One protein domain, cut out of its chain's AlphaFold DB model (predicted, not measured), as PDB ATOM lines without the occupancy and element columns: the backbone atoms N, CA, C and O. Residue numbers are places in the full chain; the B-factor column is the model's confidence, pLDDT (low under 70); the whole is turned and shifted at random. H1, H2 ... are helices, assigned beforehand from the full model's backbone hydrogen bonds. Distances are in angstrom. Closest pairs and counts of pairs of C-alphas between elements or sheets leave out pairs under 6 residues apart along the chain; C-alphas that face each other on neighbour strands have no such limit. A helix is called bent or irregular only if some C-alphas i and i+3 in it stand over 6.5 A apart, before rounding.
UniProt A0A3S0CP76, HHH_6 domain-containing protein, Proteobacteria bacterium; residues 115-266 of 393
ATOM      1  N   PHE A 115       8.145  33.368   4.361       94.62
ATOM      2  CA  PHE A 115       7.695  34.087   5.550       94.62
ATOM      3  C   PHE A 115       8.781  35.054   6.074       94.62
ATOM      4  O   PHE A 115       9.946  34.652   6.191       94.62
ATOM      5  N   PRO A 116       8.450  36.314   6.399       92.69
ATOM      6  CA  PRO A 116       9.425  37.296   6.868       92.69
ATOM      7  C   PRO A 116       9.770  37.152   8.351       92.69
ATOM      8  O   PRO A 116       8.970  36.680   9.155       92.69
ATOM      9  N   LEU A 117      10.953  37.638   8.742       90.69
ATOM     10  CA  LEU A 117      11.360  37.641  10.156       90.69
ATOM     11  C   LEU A 117      10.591  38.682  10.989       90.69
ATOM     12  O   LEU A 117      10.438  38.511  12.193       90.69
ATOM     13  N   SER A 118      10.087  39.741  10.353       88.19
ATOM     14  CA  SER A 118       9.319  40.819  10.995       88.19
ATOM     15  C   SER A 118       7.990  40.348  11.591       88.19
ATOM     16  O   SER A 118       7.560  40.876  12.611       88.19
ATOM     17  N   ASN A 119       7.360  39.326  11.006       88.31
ATOM     18  CA  ASN A 119       6.063  38.805  11.452       88.31
ATOM     19  C   ASN A 119       6.165  37.737  12.546       88.31
ATOM     20  O   ASN A 119       5.159  37.126  12.903       88.31
ATOM     21  N   ILE A 120       7.358  37.498  13.089       89.62
ATOM     22  CA  ILE A 120       7.535  36.597  14.226       89.62
ATOM     23  C   ILE A 120       7.193  37.362  15.508       89.62
ATOM     24  O   ILE A 120       7.791  38.397  15.819       89.62
ATOM     25  N   LYS A 121       6.257  36.830  16.299       86.06
ATOM     26  CA  LYS A 121       5.794  37.452  17.546       86.06
ATOM     27  C   LYS A 121       6.964  37.772  18.481       86.06
ATOM     28  O   LYS A 121       7.714  36.894  18.914       86.06
ATOM     29  N   GLY A 122       7.071  39.042  18.863       82.38
ATOM     30  CA  GLY A 122       8.094  39.531  19.791       82.38
ATOM     31  C   GLY A 122       9.393  40.012  19.140       82.38
ATOM     32  O   GLY A 122      10.324  40.343  19.877       82.38
ATOM     33  N   ILE A 123       9.463  40.081  17.808       87.50
ATOM     34  CA  ILE A 123      10.530  40.782  17.085       87.50
ATOM     35  C   ILE A 123      10.089  42.227  16.833       87.50
ATOM     36  O   ILE A 123       8.997  42.473  16.340       87.50
ATOM     37  N   SER A 124      10.925  43.191  17.223       85.56
ATOM     38  CA  SER A 124      10.702  44.622  16.972       85.56
ATOM     39  C   SER A 124      11.479  45.099  15.749       85.56
ATOM     40  O   SER A 124      12.512  44.512  15.427       85.56
ATOM     41  N   ASP A 125      11.080  46.225  15.152       84.44
ATOM     42  CA  ASP A 125      11.799  46.844  14.022       84.44
ATOM     43  C   ASP A 125      13.280  47.098  14.331       84.44
ATOM     44  O   ASP A 125      14.159  46.863  13.504       84.44
ATOM     45  N   LYS A 126      13.588  47.497  15.573       85.56
ATOM     46  CA  LYS A 126      14.973  47.654  16.038       85.56
ATOM     47  C   LYS A 126      15.746  46.335  16.018       85.56
ATOM     48  O   LYS A 126      16.934  46.318  15.730       85.56
ATOM     49  N   THR A 127      15.098  45.230  16.375       85.19
ATOM     50  CA  THR A 127      15.756  43.920  16.324       85.19
ATOM     51  C   THR A 127      15.887  43.435  14.884       85.19
ATOM     52  O   THR A 127      16.869  42.782  14.550       85.19
ATOM     53  N   LEU A 128      14.935  43.789  14.021       85.38
ATOM     54  CA  LEU A 128      14.979  43.466  12.602       85.38
ATOM     55  C   LEU A 128      16.168  44.136  11.902       85.38
ATOM     56  O   LEU A 128      16.884  43.457  11.176       85.38
ATOM     57  N   SER A 129      16.463  45.407  12.193       84.06
ATOM     58  CA  SER A 129      17.642  46.080  11.622       84.06
ATOM     59  C   SER A 129      18.969  45.453  12.069       84.06
ATOM     60  O   SER A 129      19.936  45.414  11.312       84.06
ATOM     61  N   HIS A 130      19.028  44.894  13.284       83.75
ATOM     62  CA  HIS A 130      20.170  44.085  13.718       83.75
ATOM     63  C   HIS A 130      20.280  42.775  12.915       83.75
ATOM     64  O   HIS A 130      21.388  42.350  12.588       83.75
ATOM     65  N   LEU A 131      19.146  42.152  12.574       80.00
ATOM     66  CA  LEU A 131      19.084  40.923  11.778       80.00
ATOM     67  C   LEU A 131      19.396  41.151  10.291       80.00
ATOM     68  O   LEU A 131      19.932  40.260   9.650       80.00
ATOM     69  N   GLU A 132      19.139  42.331   9.729       76.38
ATOM     70  CA  GLU A 132      19.516  42.641   8.337       76.38
ATOM     71  C   GLU A 132      21.040  42.650   8.131       76.38
ATOM     72  O   GLU A 132      21.543  42.285   7.066       76.38
ATOM     73  N   ASN A 133      21.796  42.990   9.178       68.56
ATOM     74  CA  ASN A 133      23.260  42.915   9.181       68.56
ATOM     75  C   ASN A 133      23.789  41.484   9.387       68.56
ATOM     76  O   ASN A 133      24.996  41.241   9.348       68.56
ATOM     77  N   PHE A 134      22.894  40.523   9.603       71.88
ATOM     78  CA  PHE A 134      23.212  39.145   9.927       71.88
ATOM     79  C   PHE A 134      23.443  38.315   8.661       71.88
ATOM     80  O   PHE A 134      22.612  37.511   8.245       71.88
ATOM     81  N   LYS A 135      24.593  38.501   8.008       58.06
ATOM     82  CA  LYS A 135      24.959  37.689   6.839       58.06
ATOM     83  C   LYS A 135      25.657  36.410   7.270       58.06
ATOM     84  O   LYS A 135      26.807  36.427   7.699       58.06
ATOM     85  N   ILE A 136      24.945  35.294   7.138       64.50
ATOM     86  CA  ILE A 136      25.430  33.966   7.516       64.50
ATOM     87  C   ILE A 136      25.504  33.070   6.284       64.50
ATOM     88  O   ILE A 136      24.664  32.194   6.038       64.50
ATOM     89  N   GLU A 137      26.549  33.280   5.495       60.66
ATOM     90  CA  GLU A 137      26.962  32.315   4.483       60.66
ATOM     91  C   GLU A 137      27.871  31.273   5.153       60.66
ATOM     92  O   GLU A 137      28.908  31.599   5.716       60.66
ATOM     93  N   ASN A 138      27.429  30.009   5.149       62.31
ATOM     94  CA  ASN A 138      28.159  28.835   5.656       62.31
ATOM     95  C   ASN A 138      28.636  28.858   7.120       62.31
ATOM     96  O   ASN A 138      29.686  28.295   7.420       62.31
ATOM     97  N   ALA A 139      27.873  29.447   8.047       78.38
ATOM     98  CA  ALA A 139      28.277  29.436   9.452       78.38
ATOM     99  C   ALA A 139      27.689  28.272  10.263       78.38
ATOM    100  O   ALA A 139      26.517  27.914  10.130       78.38
ATOM    101  N   ASN A 140      28.509  27.716  11.154       87.50
ATOM    102  CA  ASN A 140      28.086  26.740  12.152       87.50
ATOM    103  C   ASN A 140      27.298  27.411  13.292       87.50
ATOM    104  O   ASN A 140      27.305  28.633  13.459       87.50
ATOM    105  N   LYS A 141      26.642  26.611  14.140       89.25
ATOM    106  CA  LYS A 141      25.801  27.143  15.226       89.25
ATOM    107  C   LYS A 141      26.546  28.053  16.215       89.25
ATOM    108  O   LYS A 141      25.949  29.007  16.696       89.25
ATOM    109  N   PHE A 142      27.837  27.835  16.493       90.88
ATOM    110  CA  PHE A 142      28.596  28.707  17.408       90.88
ATOM    111  C   PHE A 142      28.861  30.078  16.791       90.88
ATOM    112  O   PHE A 142      28.773  31.095  17.483       90.88
ATOM    113  N   GLN A 143      29.151  30.113  15.489       90.00
ATOM    114  CA  GLN A 143      29.266  31.361  14.739       90.00
ATOM    115  C   GLN A 143      27.929  32.101  14.750       90.00
ATOM    116  O   GLN A 143      27.904  33.264  15.130       90.00
ATOM    117  N   ILE A 144      26.811  31.412  14.489       90.00
ATOM    118  CA  ILE A 144      25.467  32.010  14.570       90.00
ATOM    119  C   ILE A 144      25.212  32.605  15.964       90.00
ATOM    120  O   ILE A 144      24.799  33.759  16.079       90.00
ATOM    121  N   PHE A 145      25.505  31.865  17.038       92.12
ATOM    122  CA  PHE A 145      25.313  32.358  18.407       92.12
ATOM    123  C   PHE A 145      26.204  33.567  18.737       92.12
ATOM    124  O   PHE A 145      25.802  34.443  19.503       92.12
ATOM    125  N   SER A 146      27.418  33.616  18.185       90.00
ATOM    126  CA  SER A 146      28.366  34.716  18.404       90.00
ATOM    127  C   SER A 146      27.973  35.957  17.626       90.00
ATOM    128  O   SER A 146      27.806  37.017  18.227       90.00
ATOM    129  N   SER A 147      27.706  35.800  16.331       88.25
ATOM    130  CA  SER A 147      27.227  36.875  15.476       88.25
ATOM    131  C   SER A 147      25.938  37.478  16.035       88.25
ATOM    132  O   SER A 147      25.738  38.681  15.934       88.25
ATOM    133  N   ALA A 148      25.053  36.675  16.647       89.06
ATOM    134  CA  ALA A 148      23.795  37.190  17.190       89.06
ATOM    135  C   ALA A 148      24.065  38.143  18.363       89.06
ATOM    136  O   ALA A 148      23.461  39.210  18.458       89.06
ATOM    137  N   LYS A 149      25.026  37.790  19.226       87.69
ATOM    138  CA  LYS A 149      25.483  38.657  20.318       87.69
ATOM    139  C   LYS A 149      26.149  39.928  19.779       87.69
ATOM    140  O   LYS A 149      25.869  41.004  20.295       87.69
ATOM    141  N   GLU A 150      27.005  39.809  18.765       86.94
ATOM    142  CA  GLU A 150      27.716  40.939  18.142       86.94
ATOM    143  C   GLU A 150      26.763  41.919  17.453       86.94
ATOM    144  O   GLU A 150      26.893  43.127  17.629       86.94
ATOM    145  N   ALA A 151      25.749  41.404  16.757       86.38
ATOM    146  CA  ALA A 151      24.687  42.199  16.151       86.38
ATOM    147  C   ALA A 151      23.737  42.826  17.191       86.38
ATOM    148  O   ALA A 151      22.862  43.606  16.834       86.38
ATOM    149  N   GLY A 152      23.870  42.495  18.479       87.38
ATOM    150  CA  GLY A 152      22.986  43.003  19.525       87.38
ATOM    151  C   GLY A 152      21.583  42.393  19.483       87.38
ATOM    152  O   GLY A 152      20.621  43.037  19.907       87.38
ATOM    153  N   VAL A 153      21.442  41.169  18.965       89.12
ATOM    154  CA  VAL A 153      20.189  40.407  19.001       89.12
ATOM    155  C   VAL A 153      20.005  39.829  20.408       89.12
ATOM    156  O   VAL A 153      20.847  39.060  20.882       89.12
ATOM    157  N   PRO A 154      18.909  40.163  21.112       90.94
ATOM    158  CA  PRO A 154      18.638  39.605  22.431       90.94
ATOM    159  C   PRO A 154      18.482  38.078  22.394       90.94
ATOM    160  O   PRO A 154      17.857  37.531  21.484       90.94
ATOM    161  N   ILE A 155      18.970  37.380  23.427       91.75
ATOM    162  CA  ILE A 155      18.912  35.907  23.496       91.75
ATOM    163  C   ILE A 155      17.484  35.362  23.366       91.75
ATOM    164  O   ILE A 155      17.270  34.344  22.722       91.75
ATOM    165  N   ASN A 156      16.483  36.056  23.911       91.19
ATOM    166  CA  ASN A 156      15.083  35.655  23.776       91.19
ATOM    167  C   ASN A 156      14.592  35.704  22.324       91.19
ATOM    168  O   ASN A 156      13.782  34.865  21.951       91.19
ATOM    169  N   VAL A 157      15.082  36.652  21.520       91.81
ATOM    170  CA  VAL A 157      14.735  36.741  20.097       91.81
ATOM    171  C   VAL A 157      15.434  35.638  19.314       91.81
ATOM    172  O   VAL A 157      14.781  34.962  18.525       91.81
ATOM    173  N   LEU A 158      16.717  35.376  19.593       92.31
ATOM    174  CA  LEU A 158      17.423  34.237  19.002       92.31
ATOM    175  C   LEU A 158      16.714  32.909  19.315       92.31
ATOM    176  O   LEU A 158      16.526  32.091  18.421       92.31
ATOM    177  N   CYS A 159      16.258  32.713  20.555       93.75
ATOM    178  CA  CYS A 159      15.474  31.534  20.916       93.75
ATOM    179  C   CYS A 159      14.160  31.459  20.131       93.75
ATOM    180  O   CYS A 159      13.858  30.399  19.596       93.75
ATOM    181  N   SER A 160      13.404  32.557  20.001       93.75
ATOM    182  CA  SER A 160      12.187  32.571  19.174       93.75
ATOM    183  C   SER A 160      12.476  32.191  17.719       93.75
ATOM    184  O   SER A 160      11.753  31.366  17.171       93.75
ATOM    185  N   LEU A 161      13.550  32.725  17.122       92.88
ATOM    186  CA  LEU A 161      13.981  32.399  15.756       92.88
ATOM    187  C   LEU A 161      14.291  30.903  15.596       92.88
ATOM    188  O   LEU A 161      13.847  30.282  14.633       92.88
ATOM    189  N   ILE A 162      15.006  30.308  16.557       94.50
ATOM    190  CA  ILE A 162      15.285  28.864  16.566       94.50
ATOM    191  C   ILE A 162      13.977  28.065  16.645       94.50
ATOM    192  O   ILE A 162      13.797  27.116  15.890       94.50
ATOM    193  N   LEU A 163      13.056  28.443  17.536       94.69
ATOM    194  CA  LEU A 163      11.823  27.689  17.800       94.69
ATOM    195  C   LEU A 163      10.861  27.654  16.606       94.69
ATOM    196  O   LEU A 163      10.188  26.644  16.402       94.69
ATOM    197  N   VAL A 164      10.833  28.715  15.794       93.88
ATOM    198  CA  VAL A 164      10.038  28.768  14.551       93.88
ATOM    199  C   VAL A 164      10.738  28.136  13.346       93.88
ATOM    200  O   VAL A 164      10.193  28.149  12.244       93.88
ATOM    201  N   GLY A 165      11.939  27.586  13.537       93.62
ATOM    202  CA  GLY A 165      12.692  26.877  12.506       93.62
ATOM    203  C   GLY A 165      13.507  27.763  11.569       93.62
ATOM    204  O   GLY A 165      13.922  27.305  10.509       93.62
ATOM    205  N   ALA A 166      13.826  29.004  11.962       92.50
ATOM    206  CA  ALA A 166      14.639  29.906  11.136       92.50
ATOM    207  C   ALA A 166      16.055  29.378  10.838       92.50
ATOM    208  O   ALA A 166      16.744  29.912   9.970       92.50
ATOM    209  N   MET A 167      16.498  28.344  11.559       90.62
ATOM    210  CA  MET A 167      17.815  27.719  11.424       90.62
ATOM    211  C   MET A 167      17.767  26.296  10.848       90.62
ATOM    212  O   MET A 167      18.830  25.726  10.599       90.62
ATOM    213  N   ASP A 168      16.578  25.737  10.606       91.00
ATOM    214  CA  ASP A 168      16.401  24.318  10.255       91.00
ATOM    215  C   ASP A 168      17.041  23.955   8.908       91.00
ATOM    216  O   ASP A 168      17.534  22.843   8.736       91.00
ATOM    217  N   GLU A 169      17.092  24.902   7.964       86.56
ATOM    218  CA  GLU A 169      17.716  24.692   6.648       86.56
ATOM    219  C   GLU A 169      19.238  24.485   6.733       86.56
ATOM    220  O   GLU A 169      19.816  23.872   5.837       86.56
ATOM    221  N   LYS A 170      19.904  25.007   7.775       83.50
ATOM    222  CA  LYS A 170      21.375  24.961   7.901       83.50
ATOM    223  C   LYS A 170      21.875  24.086   9.040       83.50
ATOM    224  O   LYS A 170      23.000  23.598   8.969       83.50
ATOM    225  N   ILE A 171      21.094  23.929  10.106       85.19
ATOM    226  CA  ILE A 171      21.533  23.247  11.321       85.19
ATOM    227  C   ILE A 171      20.659  22.024  11.575       85.19
ATOM    228  O   ILE A 171      19.500  22.134  11.961       85.19
ATOM    229  N   HIS A 172      21.257  20.842  11.443       83.38
ATOM    230  CA  HIS A 172      20.602  19.580  11.770       83.38
ATOM    231  C   HIS A 172      20.698  19.296  13.274       83.38
ATOM    232  O   HIS A 172      21.608  18.623  13.754       83.38
ATOM    233  N   SER A 173      19.762  19.851  14.039       88.38
ATOM    234  CA  SER A 173      19.543  19.540  15.454       88.38
ATOM    235  C   SER A 173      18.075  19.778  15.791       88.38
ATOM    236  O   SER A 173      17.394  20.537  15.109       88.38
ATOM    237  N   THR A 174      17.588  19.175  16.873       93.38
ATOM    238  CA  THR A 174      16.264  19.518  17.397       93.38
ATOM    239  C   THR A 174      16.247  20.975  17.868       93.38
ATOM    240  O   THR A 174      17.245  21.480  18.408       93.38
ATOM    241  N   ARG A 175      15.124  21.669  17.656       94.38
ATOM    242  CA  ARG A 175      14.987  23.101  17.961       94.38
ATOM    243  C   ARG A 175      15.098  23.343  19.461       94.38
ATOM    244  O   ARG A 175      15.777  24.277  19.886       94.38
ATOM    245  N   THR A 176      14.512  22.464  20.275       94.75
ATOM    246  CA  THR A 176      14.609  22.557  21.742       94.75
ATOM    247  C   THR A 176      16.051  22.429  22.232       94.75
ATOM    248  O   THR A 176      16.468  23.176  23.124       94.75
ATOM    249  N   ARG A 177      16.844  21.534  21.626       94.94
ATOM    250  CA  ARG A 177      18.269  21.382  21.940       94.94
ATOM    251  C   ARG A 177      19.058  22.623  21.537       94.94
ATOM    252  O   ARG A 177      19.869  23.092  22.330       94.94
ATOM    253  N   LEU A 178      18.805  23.185  20.355       95.00
ATOM    254  CA  LEU A 178      19.485  24.402  19.902       95.00
ATOM    255  C   LEU A 178      19.203  25.598  20.810       95.00
ATOM    256  O   LEU A 178      20.131  26.332  21.139       95.00
ATOM    257  N   VAL A 179      17.963  25.768  21.272       95.38
ATOM    258  CA  VAL A 179      17.623  26.803  22.263       95.38
ATOM    259  C   VAL A 179      18.396  26.600  23.558       95.38
ATOM    260  O   VAL A 179      18.972  27.548  24.096       95.38
ATOM    261  N   MET A 180      18.438  25.367  24.063       95.50
ATOM    262  CA  MET A 180      19.193  25.041  25.269       95.50
ATOM    263  C   MET A 180      20.684  25.380  25.100       95.50
ATOM    264  O   MET A 180      21.274  26.021  25.971       95.50
ATOM    265  N   GLU A 181      21.287  25.001  23.974       95.69
ATOM    266  CA  GLU A 181      22.685  25.306  23.665       95.69
ATOM    267  C   GLU A 181      22.930  26.816  23.502       95.69
ATOM    268  O   GLU A 181      23.894  27.331  24.064       95.69
ATOM    269  N   ALA A 182      22.044  27.559  22.835       95.38
ATOM    270  CA  ALA A 182      22.145  29.015  22.707       95.38
ATOM    271  C   ALA A 182      22.101  29.712  24.080       95.38
ATOM    272  O   ALA A 182      22.889  30.622  24.361       95.38
ATOM    273  N   CYS A 183      21.227  29.248  24.979       95.25
ATOM    274  CA  CYS A 183      21.160  29.738  26.354       95.25
ATOM    275  C   CYS A 183      22.445  29.440  27.136       95.25
ATOM    276  O   CYS A 183      22.934  30.318  27.848       95.25
ATOM    277  N   LEU A 184      23.022  28.240  26.990       96.31
ATOM    278  CA  LEU A 184      24.317  27.912  27.591       96.31
ATOM    279  C   LEU A 184      25.432  28.800  27.030       96.31
ATOM    280  O   LEU A 184      26.200  29.372  27.801       96.31
ATOM    281  N   TRP A 185      25.485  28.978  25.708       95.94
ATOM    282  CA  TRP A 185      26.454  29.847  25.039       95.94
ATOM    283  C   TRP A 185      26.402  31.277  25.581       95.94
ATOM    284  O   TRP A 185      27.436  31.895  25.840       95.94
ATOM    285  N   ASN A 186      25.199  31.800  25.822       95.31
ATOM    286  CA  ASN A 186      25.007  33.134  26.379       95.31
ATOM    287  C   ASN A 186      25.551  33.280  27.817       95.31
ATOM    288  O   ASN A 186      25.908  34.385  28.224       95.31
ATOM    289  N   LEU A 187      25.655  32.187  28.583       95.38
ATOM    290  CA  LEU A 187      26.232  32.192  29.934       95.38
ATOM    291  C   LEU A 187      27.769  32.190  29.941       95.38
ATOM    292  O   LEU A 187      28.361  32.553  30.965       95.38
ATOM    293  N   LEU A 188      28.409  31.789  28.837       95.19
ATOM    294  CA  LEU A 188      29.864  31.755  28.703       95.19
ATOM    295  C   LEU A 188      30.451  33.165  28.529       95.19
ATOM    296  O   LEU A 188      29.901  34.020  27.827       95.19
ATOM    297  N   THR A 189      31.605  33.392  29.149       94.75
ATOM    298  CA  THR A 189      32.435  34.584  28.934       94.75
ATOM    299  C   THR A 189      33.074  34.557  27.549       94.75
ATOM    300  O   THR A 189      33.195  33.504  26.924       94.75
ATOM    301  N   ASP A 190      33.544  35.707  27.070       93.25
ATOM    302  CA  ASP A 190      34.154  35.787  25.739       93.25
ATOM    303  C   ASP A 190      35.464  34.983  25.644       93.25
ATOM    304  O   ASP A 190      35.760  34.413  24.599       93.25
ATOM    305  N   ASN A 191      36.205  34.830  26.748       92.38
ATOM    306  CA  ASN A 191      37.368  33.939  26.785       92.38
ATOM    307  C   ASN A 191      36.972  32.454  26.764       92.38
ATOM    308  O   ASN A 191      37.585  31.682  26.036       92.38
ATOM    309  N   GLU A 192      35.942  32.048  27.515       94.69
ATOM    310  CA  GLU A 192      35.421  30.668  27.474       94.69
ATOM    311  C   GLU A 192      34.925  30.306  26.064       94.69
ATOM    312  O   GLU A 192      35.174  29.200  25.590       94.69
ATOM    313  N   LYS A 193      34.301  31.257  25.356       95.00
ATOM    314  CA  LYS A 193      33.863  31.086  23.961       95.00
ATOM    315  C   LYS A 193      35.022  30.894  22.991       95.00
ATOM    316  O   LYS A 193      34.922  30.049  22.110       95.00
ATOM    317  N   LYS A 194      36.131  31.622  23.162       93.81
ATOM    318  CA  LYS A 194      37.342  31.428  22.341       93.81
ATOM    319  C   LYS A 194      37.886  30.004  22.466       93.81
ATOM    320  O   LYS A 194      38.193  29.390  21.452       93.81
ATOM    321  N   TYR A 195      37.939  29.463  23.685       93.62
ATOM    322  CA  TYR A 195      38.304  28.057  23.885       93.62
ATOM    323  C   TYR A 195      37.254  27.101  23.314       93.62
ATOM    324  O   TYR A 195      37.600  26.100  22.702       93.62
ATOM    325  N   ALA A 196      35.964  27.408  23.461       94.12
ATOM    326  CA  ALA A 196      34.925  26.588  22.849       94.12
ATOM    327  C   ALA A 196      35.089  26.514  21.317       94.12
ATOM    328  O   ALA A 196      34.956  25.443  20.739       94.12
ATOM    329  N   PHE A 197      35.456  27.618  20.661       93.44
ATOM    330  CA  PHE A 197      35.781  27.612  19.236       93.44
ATOM    331  C   PHE A 197      37.015  26.774  18.905       93.44
ATOM    332  O   PHE A 197      36.964  26.008  17.947       93.44
ATOM    333  N   SER A 198      38.095  26.867  19.690       93.25
ATOM    334  CA  SER A 198      39.331  26.126  19.394       93.25
ATOM    335  C   SER A 198      39.157  24.609  19.443       93.25
ATOM    336  O   SER A 198      39.878  23.894  18.759       93.25
ATOM    337  N   PHE A 199      38.202  24.118  20.234       93.94
ATOM    338  CA  PHE A 199      37.908  22.690  20.359       93.94
ATOM    339  C   PHE A 199      36.613  22.273  19.641       93.94
ATOM    340  O   PHE A 199      36.210  21.118  19.735       93.94
ATOM    341  N   ALA A 200      35.936  23.177  18.926       92.38
ATOM    342  CA  ALA A 200      34.597  22.925  18.393       92.38
ATOM    343  C   ALA A 200      34.537  21.705  17.458       92.38
ATOM    344  O   ALA A 200      33.649  20.866  17.610       92.38
ATOM    345  N   GLU A 201      35.496  21.580  16.537       92.50
ATOM    346  CA  GLU A 201      35.557  20.474  15.572       92.50
ATOM    347  C   GLU A 201      35.793  19.122  16.253       92.50
ATOM    348  O   GLU A 201      35.095  18.158  15.950       92.50
ATOM    349  N   ALA A 202      36.692  19.064  17.243       94.06
ATOM    350  CA  ALA A 202      37.006  17.836  17.982       94.06
ATOM    351  C   ALA A 202      35.786  17.244  18.714       94.06
ATOM    352  O   ALA A 202      35.718  16.039  18.950       94.06
ATOM    353  N   TYR A 203      34.809  18.088  19.050       94.00
ATOM    354  CA  TYR A 203      33.572  17.700  19.724       94.00
ATOM    355  C   TYR A 203      32.345  17.745  18.803       94.00
ATOM    356  O   TYR A 203      31.218  17.748  19.298       94.00
ATOM    357  N   ASN A 204      32.527  17.788  17.475       91.44
ATOM    358  CA  ASN A 204      31.442  17.860  16.486       91.44
ATOM    359  C   ASN A 204      30.435  18.988  16.775       91.44
ATOM    360  O   ASN A 204      29.224  18.838  16.602       91.44
ATOM    361  N   PHE A 205      30.933  20.117  17.280       91.19
ATOM    362  CA  PHE A 205      30.140  21.258  17.727       91.19
ATOM    363  C   PHE A 205      29.125  20.933  18.845       91.19
ATOM    364  O   PHE A 205      28.247  21.745  19.117       91.19
ATOM    365  N   ASP A 206      29.189  19.803  19.552       93.06
ATOM    366  CA  ASP A 206      28.315  19.539  20.706       93.06
ATOM    367  C   ASP A 206      28.725  20.408  21.906       93.06
ATOM    368  O   ASP A 206      29.666  20.093  22.638       93.06
ATOM    369  N   LEU A 207      27.989  21.502  22.136       94.06
ATOM    370  CA  LEU A 207      28.313  22.462  23.190       94.06
ATOM    371  C   LEU A 207      28.222  21.863  24.595       94.06
ATOM    372  O   LEU A 207      28.970  22.276  25.475       94.06
ATOM    373  N   ILE A 208      27.314  20.914  24.833       93.69
ATOM    374  CA  ILE A 208      27.125  20.322  26.162       93.69
ATOM    375  C   ILE A 208      28.314  19.429  26.502       93.69
ATOM    376  O   ILE A 208      28.854  19.501  27.610       93.69
ATOM    377  N   THR A 209      28.725  18.598  25.547       94.44
ATOM    378  CA  THR A 209      29.883  17.712  25.701       94.44
ATOM    379  C   THR A 209      31.169  18.527  25.814       94.44
ATOM    380  O   THR A 209      31.946  18.328  26.750       94.44
ATOM    381  N   LEU A 210      31.336  19.526  24.948       95.12
ATOM    382  CA  LEU A 210      32.466  20.446  24.980       95.12
ATOM    383  C   LEU A 210      32.537  21.234  26.295       95.12
ATOM    384  O   LEU A 210      33.601  21.340  26.895       95.12
ATOM    385  N   PHE A 211      31.415  21.743  26.804       94.81
ATOM    386  CA  PHE A 211      31.382  22.475  28.071       94.81
ATOM    387  C   PHE A 211      31.868  21.626  29.256       94.81
ATOM    388  O   PHE A 211      32.585  22.128  30.122       94.81
ATOM    389  N   LYS A 212      31.529  20.329  29.283       94.56
ATOM    390  CA  LYS A 212      32.074  19.383  30.273       94.56
ATOM    391  C   LYS A 212      33.579  19.183  30.076       94.56
ATOM    392  O   LYS A 212      34.320  19.219  31.055       94.56
ATOM    393  N   ALA A 213      34.030  19.037  28.831       94.38
ATOM    394  CA  ALA A 213      35.441  18.866  28.510       94.38
ATOM    395  C   ALA A 213      36.299  20.079  28.904       94.38
ATOM    396  O   ALA A 213      37.343  19.886  29.516       94.38
ATOM    397  N   LEU A 214      35.830  21.313  28.681       93.50
ATOM    398  CA  LEU A 214      36.504  22.552  29.120       93.50
ATOM    399  C   LEU A 214      36.704  22.637  30.645       93.50
ATOM    400  O   LEU A 214      37.521  23.416  31.143       93.50
ATOM    401  N   HIS A 215      35.944  21.853  31.404       93.25
ATOM    402  CA  HIS A 215      36.075  21.753  32.849       93.25
ATOM    403  C   HIS A 215      36.967  20.587  33.290       93.25
ATOM    404  O   HIS A 215      37.787  20.772  34.187       93.25
ATOM    405  N   SER A 216      36.843  19.403  32.686       91.75
ATOM    406  CA  SER A 216      37.579  18.207  33.124       91.75
ATOM    407  C   SER A 216      38.886  17.986  32.362       91.75
ATOM    408  O   SER A 216      39.954  17.858  32.970       91.75
ATOM    409  N   THR A 217      38.798  17.953  31.035       91.75
ATOM    410  CA  THR A 217      39.783  17.324  30.150       91.75
ATOM    411  C   THR A 217      40.652  18.366  29.463       91.75
ATOM    412  O   THR A 217      41.873  18.318  29.581       91.75
ATOM    413  N   GLU A 218      40.025  19.358  28.835       93.00
ATOM    414  CA  GLU A 218      40.720  20.392  28.083       93.00
ATOM    415  C   GLU A 218      41.366  21.418  29.009       93.00
ATOM    416  O   GLU A 218      40.791  21.870  30.010       93.00
ATOM    417  N   LYS A 219      42.596  21.791  28.664       89.94
ATOM    418  CA  LYS A 219      43.411  22.741  29.417       89.94
ATOM    419  C   LYS A 219      43.791  23.912  28.529       89.94
ATOM    420  O   LYS A 219      43.880  23.805  27.311       89.94
ATOM    421  N   ASN A 220      44.031  25.055  29.155       89.50
ATOM    422  CA  ASN A 220      44.591  26.193  28.446       89.50
ATOM    423  C   ASN A 220      46.074  25.966  28.111       89.50
ATOM    424  O   ASN A 220      46.702  25.016  28.572       89.50
ATOM    425  N   ILE A 221      46.659  26.921  27.387       86.69
ATOM    426  CA  ILE A 221      48.073  26.920  26.971       86.69
ATOM    427  C   ILE A 221      49.040  26.764  28.167       86.69
ATOM    428  O   ILE A 221      50.157  26.290  28.013       86.69
ATOM    429  N   LYS A 222      48.614  27.130  29.385       88.06
ATOM    430  CA  LYS A 222      49.399  27.010  30.626       88.06
ATOM    431  C   LYS A 222      49.126  25.705  31.394       88.06
ATOM    432  O   LYS A 222      49.460  25.627  32.574       88.06
ATOM    433  N   GLY A 223      48.449  24.729  30.786       85.94
ATOM    434  CA  GLY A 223      48.070  23.460  31.418       85.94
ATOM    435  C   GLY A 223      47.014  23.584  32.523       85.94
ATOM    436  O   GLY A 223      46.748  22.622  33.238       85.94
ATOM    437  N   LYS A 224      46.394  24.760  32.692       88.62
ATOM    438  CA  LYS A 224      45.381  25.000  33.729       88.62
ATOM    439  C   LYS A 224      43.974  24.742  33.198       88.62
ATOM    440  O   LYS A 224      43.702  24.898  32.010       88.62
ATOM    441  N   GLN A 225      43.078  24.390  34.114       90.06
ATOM    442  CA  GLN A 225      41.648  24.234  33.854       90.06
ATOM    443  C   GLN A 225      41.069  25.505  33.209       90.06
ATOM    444  O   GLN A 225      41.360  26.613  33.668       90.06
ATOM    445  N   ILE A 226      40.270  25.349  32.149       92.88
ATOM    446  CA  ILE A 226      39.650  26.483  31.446       92.88
ATOM    447  C   ILE A 226      38.441  26.986  32.241       92.88
ATOM    448  O   ILE A 226      38.325  28.185  32.489       92.88
ATOM    449  N   ILE A 227      37.578  26.070  32.694       93.00
ATOM    450  CA  ILE A 227      36.411  26.374  33.532       93.00
ATOM    451  C   ILE A 227      36.622  25.809  34.935       93.00
ATOM    452  O   ILE A 227      36.561  24.598  35.132       93.00
ATOM    453  N   SER A 228      36.831  26.688  35.917       93.88
ATOM    454  CA  SER A 228      37.016  26.295  37.320       93.88
ATOM    455  C   SER A 228      35.761  25.680  37.944       93.88
ATOM    456  O   SER A 228      34.643  25.937  37.493       93.88
ATOM    457  N   ASP A 229      35.925  24.939  39.041       94.19
ATOM    458  CA  ASP A 229      34.817  24.293  39.764       94.19
ATOM    459  C   ASP A 229      33.740  25.299  40.204       94.19
ATOM    460  O   ASP A 229      32.555  25.133  39.907       94.19
ATOM    461  N   LYS A 230      34.153  26.435  40.786       95.12
ATOM    462  CA  LYS A 230      33.237  27.525  41.178       95.12
ATOM    463  C   LYS A 230      32.470  28.102  39.982       95.12
ATOM    464  O   LYS A 230      31.284  28.441  40.079       95.12
ATOM    465  N   ARG A 231      33.144  28.246  38.834       94.94
ATOM    466  CA  ARG A 231      32.532  28.757  37.601       94.94
ATOM    467  C   ARG A 231      31.535  27.749  37.028       94.94
ATOM    468  O   ARG A 231      30.442  28.153  36.633       94.94
ATOM    469  N   MET A 232      31.871  26.461  37.062       93.94
ATOM    470  CA  MET A 232      31.003  25.353  36.662       93.94
ATOM    471  C   MET A 232      29.708  25.321  37.488       93.94
ATOM    472  O   MET A 232      28.621  25.288  36.914       93.94
ATOM    473  N   GLU A 233      29.793  25.405  38.817       95.31
ATOM    474  CA  GLU A 233      28.613  25.463  39.696       95.31
ATOM    475  C   GLU A 233      27.716  26.667  39.391       95.31
ATOM    476  O   GLU A 233      26.493  26.541  39.284       95.31
ATOM    477  N   THR A 234      28.329  27.835  39.175       96.00
ATOM    478  CA  THR A 234      27.603  29.062  38.829       96.00
ATOM    479  C   THR A 234      26.829  28.906  37.519       96.00
ATOM    480  O   THR A 234      25.660  29.299  37.439       96.00
ATOM    481  N   ILE A 235      27.461  28.333  36.489       95.56
ATOM    482  CA  ILE A 235      26.815  28.096  35.193       95.56
ATOM    483  C   ILE A 235      25.710  27.054  35.343       95.56
ATOM    484  O   ILE A 235      24.595  27.329  34.911       95.56
ATOM    485  N   LYS A 236      25.956  25.924  36.021       94.62
ATOM    486  CA  LYS A 236      24.938  24.891  36.280       94.62
ATOM    487  C   LYS A 236      23.687  25.477  36.937       94.62
ATOM    488  O   LYS A 236      22.584  25.228  36.458       94.62
ATOM    489  N   LYS A 237      23.846  26.316  37.969       95.06
ATOM    490  CA  LYS A 237      22.719  26.967  38.657       95.06
ATOM    491  C   LYS A 237      21.906  27.870  37.723       95.06
ATOM    492  O   LYS A 237      20.680  27.831  37.753       95.06
ATOM    493  N   LYS A 238      22.570  28.677  36.888       94.25
ATOM    494  CA  LYS A 238      21.897  29.569  35.923       94.25
ATOM    495  C   LYS A 238      21.305  28.821  34.725       94.25
ATOM    496  O   LYS A 238      20.337  29.292  34.139       94.25
ATOM    497  N   PHE A 239      21.893  27.687  34.360       94.44
ATOM    498  CA  PHE A 239      21.500  26.871  33.217       94.44
ATOM    499  C   PHE A 239      20.343  25.912  33.530       94.44
ATOM    500  O   PHE A 239      19.563  25.591  32.635       94.44
ATOM    501  N   ALA A 240      20.195  25.495  34.793       93.81
ATOM    502  CA  ALA A 240      19.198  24.516  35.227       93.81
ATOM    503  C   ALA A 240      17.765  24.777  34.711       93.81
ATOM    504  O   ALA A 240      17.170  23.829  34.200       93.81
ATOM    505  N   PRO A 241      17.222  26.015  34.724       91.94
ATOM    506  CA  PRO A 241      15.879  26.266  34.196       91.94
ATOM    507  C   PRO A 241      15.748  25.980  32.692       91.94
ATOM    508  O   PRO A 241      14.737  25.445  32.254       91.94
ATOM    509  N   TYR A 242      16.767  26.303  31.889       91.69
ATOM    510  CA  TYR A 242      16.746  26.041  30.444       91.69
ATOM    511  C   TYR A 242      16.860  24.548  30.139       91.69
ATOM    512  O   TYR A 242      16.197  24.047  29.234       91.69
ATOM    513  N   ASN A 243      17.678  23.840  30.919       92.25
ATOM    514  CA  ASN A 243      17.803  22.393  30.814       92.25
ATOM    515  C   ASN A 243      16.490  21.686  31.178       92.25
ATOM    516  O   ASN A 243      16.129  20.712  30.529       92.25
ATOM    517  N   GLU A 244      15.750  22.187  32.170       92.25
ATOM    518  CA  GLU A 244      14.443  21.625  32.528       92.25
ATOM    519  C   GLU A 244      13.403  21.829  31.419       92.25
ATOM    520  O   GLU A 244      12.748  20.870  31.019       92.25
ATOM    521  N   ILE A 245      13.325  23.031  30.830       90.50
ATOM    522  CA  ILE A 245      12.469  23.289  29.652       90.50
ATOM    523  C   ILE A 245      12.783  22.298  28.529       90.50
ATOM    524  O   ILE A 245      11.876  21.690  27.958       90.50
ATOM    525  N   TYR A 246      14.070  22.118  28.220       93.12
ATOM    526  CA  TYR A 246      14.502  21.157  27.213       93.12
ATOM    527  C   TYR A 246      14.054  19.735  27.562       93.12
ATOM    528  O   TYR A 246      13.485  19.056  26.711       93.12
ATOM    529  N   ARG A 247      14.254  19.281  28.806       91.75
ATOM    530  CA  ARG A 247      13.852  17.935  29.246       91.75
ATOM    531  C   ARG A 247      12.356  17.681  29.114       91.75
ATOM    532  O   ARG A 247      11.982  16.545  28.843       91.75
ATOM    533  N   GLN A 248      11.514  18.690  29.316       90.12
ATOM    534  CA  GLN A 248      10.071  18.539  29.144       90.12
ATOM    535  C   GLN A 248       9.690  18.525  27.663       90.12
ATOM    536  O   GLN A 248       9.085  17.562  27.195       90.12
ATOM    537  N   ASN A 249      10.120  19.531  26.899       91.19
ATOM    538  CA  ASN A 249       9.721  19.672  25.497       91.19
ATOM    539  C   ASN A 249      10.301  18.564  24.598       91.19
ATOM    540  O   ASN A 249       9.624  18.098  23.685       91.19
ATOM    541  N   SER A 250      11.519  18.087  24.879       92.06
ATOM    542  CA  SER A 250      12.169  17.024  24.091       92.06
ATOM    543  C   SER A 250      11.464  15.667  24.184       92.06
ATOM    544  O   SER A 250      11.650  14.835  23.298       92.06
ATOM    545  N   LYS A 251      10.609  15.440  25.196       90.44
ATOM    546  CA  LYS A 251       9.759  14.235  25.273       90.44
ATOM    547  C   LYS A 251       8.799  14.138  24.087       90.44
ATOM    548  O   LYS A 251       8.428  13.036  23.696       90.44
ATOM    549  N   ASN A 252       8.379  15.277  23.536       88.31
ATOM    550  CA  ASN A 252       7.490  15.343  22.385       88.31
ATOM    551  C   ASN A 252       7.877  16.521  21.474       88.31
ATOM    552  O   ASN A 252       7.139  17.497  21.349       88.31
ATOM    553  N   GLU A 253       9.053  16.420  20.842       90.88
ATOM    554  CA  GLU A 253       9.648  17.497  20.030       90.88
ATOM    555  C   GLU A 253       8.719  17.985  18.913       90.88
ATOM    556  O   GLU A 253       8.583  19.189  18.709       90.88
ATOM    557  N   LYS A 254       8.054  17.061  18.204       91.50
ATOM    558  CA  LYS A 254       7.162  17.412  17.091       91.50
ATOM    559  C   LYS A 254       5.966  18.243  17.577       91.50
ATOM    560  O   LYS A 254       5.627  19.258  16.973       91.50
ATOM    561  N   LEU A 255       5.352  17.848  18.699       89.38
ATOM    562  CA  LEU A 255       4.259  18.611  19.306       89.38
ATOM    563  C   LEU A 255       4.757  19.956  19.845       89.38
ATOM    564  O   LEU A 255       4.092  20.970  19.661       89.38
ATOM    565  N   ALA A 256       5.945  19.990  20.451       91.38
ATOM    566  CA  ALA A 256       6.555  21.237  20.891       91.38
ATOM    567  C   ALA A 256       6.740  22.214  19.716       91.38
ATOM    568  O   ALA A 256       6.317  23.363  19.819       91.38
ATOM    569  N   CYS A 257       7.264  21.744  18.576       92.75
ATOM    570  CA  CYS A 257       7.401  22.543  17.353       92.75
ATOM    571  C   CYS A 257       6.055  23.088  16.860       92.75
ATOM    572  O   CYS A 257       5.966  24.284  16.586       92.75
ATOM    573  N   PHE A 258       5.000  22.262  16.846       91.44
ATOM    574  CA  PHE A 258       3.642  22.711  16.512       91.44
ATOM    575  C   PHE A 258       3.201  23.894  17.388       91.44
ATOM    576  O   PHE A 258       2.767  24.926  16.875       91.44
ATOM    577  N   TYR A 259       3.351  23.784  18.710       89.62
ATOM    578  CA  TYR A 259       2.962  24.856  19.630       89.62
ATOM    579  C   TYR A 259       3.828  26.108  19.485       89.62
ATOM    580  O   TYR A 259       3.317  27.222  19.588       89.62
ATOM    581  N   PHE A 260       5.131  25.949  19.247       92.56
ATOM    582  CA  PHE A 260       6.031  27.080  19.040       92.56
ATOM    583  C   PHE A 260       5.660  27.879  17.794       92.56
ATOM    584  O   PHE A 260       5.587  29.104  17.857       92.56
ATOM    585  N   GLU A 261       5.394  27.192  16.686       92.81
ATOM    586  CA  GLU A 261       4.974  27.815  15.434       92.81
ATOM    587  C   GLU A 261       3.613  28.495  15.596       92.81
ATOM    588  O   GLU A 261       3.468  29.664  15.251       92.81
ATOM    589  N   LYS A 262       2.641  27.835  16.234       87.56
ATOM    590  CA  LYS A 262       1.328  28.435  16.510       87.56
ATOM    591  C   LYS A 262       1.423  29.699  17.359       87.56
ATOM    592  O   LYS A 262       0.807  30.699  17.014       87.56
ATOM    593  N   GLU A 263       2.206  29.683  18.433       87.00
ATOM    594  CA  GLU A 263       2.333  30.846  19.316       87.00
ATOM    595  C   GLU A 263       3.103  32.003  18.661       87.00
ATOM    596  O   GLU A 263       2.788  33.169  18.911       87.00
ATOM    597  N   LEU A 264       4.143  31.703  17.874       89.44
ATOM    598  CA  LEU A 264       5.074  32.712  17.356       89.44
ATOM    599  C   LEU A 264       4.768  33.168  15.923       89.44
ATOM    600  O   LEU A 264       5.118  34.295  15.581       89.44
ATOM    601  N   LEU A 265       4.137  32.323  15.106       88.94
ATOM    602  CA  LEU A 265       3.757  32.591  13.711       88.94
ATOM    603  C   LEU A 265       2.234  32.637  13.504       88.94
ATOM    604  O   LEU A 265       1.782  33.173  12.496       88.94
ATOM    605  N   GLY A 266       1.445  32.045  14.411       85.12
ATOM    606  CA  GLY A 266      -0.021  31.924  14.309       85.12
ATOM    607  C   GLY A 266      -0.533  30.628  13.672       85.12
ATOM    608  O   GLY A 266      -1.677  30.205  13.887       85.12
TER     609      GLY A 266
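AT A GLANCE: This is residues 115 to 266 of the 393 residues of the protein "HHH_6 domain-containing protein" of Proteobacteria bacterium (UniProt A0A3S0CP76). A long helix, H7, bends into an L; its long arm H7a runs beside H4, which lies in the middle with H3 along its other side. The short arm H7b meets the end of H3, H5 and H6 pack together toward the opposite end of H4, and H1 lies far out, touching no helix. The printed part has 152 residues with seven named helices, H1 to H7 in order, and no named strand: all helix. It is compact, with a radius of gyration of the C-alphas of 16.1 A and spans of 51 by 35 by 24 A.

HOW THE PARTS SIT: H7, residues 229 to 265, was assigned as one helix by its hydrogen bonds but is bent, C-alphas 251 and 254 being 9.2 A apart; its arms H7a, residues 229 to 251, and H7b, residues 254 to 265, are about perpendicular at 84 degrees. H7a is itself irregular: C-alphas 238 and 241 are 7.1 A apart. H4, residues 175 to 187, touches H7a at a shallow tilt of 16 degrees, opposite ways; the closest C-alphas, of Thr 176 and Tyr 246, are 5.6 A apart. H3, residues 155 to 163, forms a helical hairpin with H4, closest at the C-alphas of Cys 159 and Val 179, 5.4 A. H7b touches H3, closest at the C-alphas of Leu 163 and Phe 260, 6.0 A. H6, residues 207 to 216, only just touches H4, with 3 pairs of C-alphas within 8 A, the closest Glu 181 and Leu 207, 6.3 A, and with residues 181 to 185 of H4 alone. H5, residues 190 to 198, touches H6, closest at the C-alphas of Ala 196 and Leu 210, 7.0 A. H2, residues 141 to 150, is close to H4 but not clearly touching, and H1, residues 125 to 132, is apart from H2, only just, at 8.1 A between closest C-alphas. O i to N i+4 pairs are all within hydrogen-bond range in H2, H3, H4, H5 and H7b, and in 3 of 4 in H1, 5 of 6 in H6 and 16 of 19 in H7a.

IN THESE COORDINATES: H1 begins at C-alpha 125, (11.799, 46.844, 14.022), and H7b ends at C-alpha 265, (3.757, 32.591, 13.711). H7a measures 30.6 A from first to last C-alpha, H4 18.8 A and H7b 15.9 A.

THE WHOLE: The C-alphas of Lys 222 and Gly 266 are the two farthest apart, 52.3 A. The printed part has no cut; the links H3 to H4 and H6 to H7 are long. The mean pLDDT of the printed part is 90.1, under 70 at residues 133 and 135 to 138.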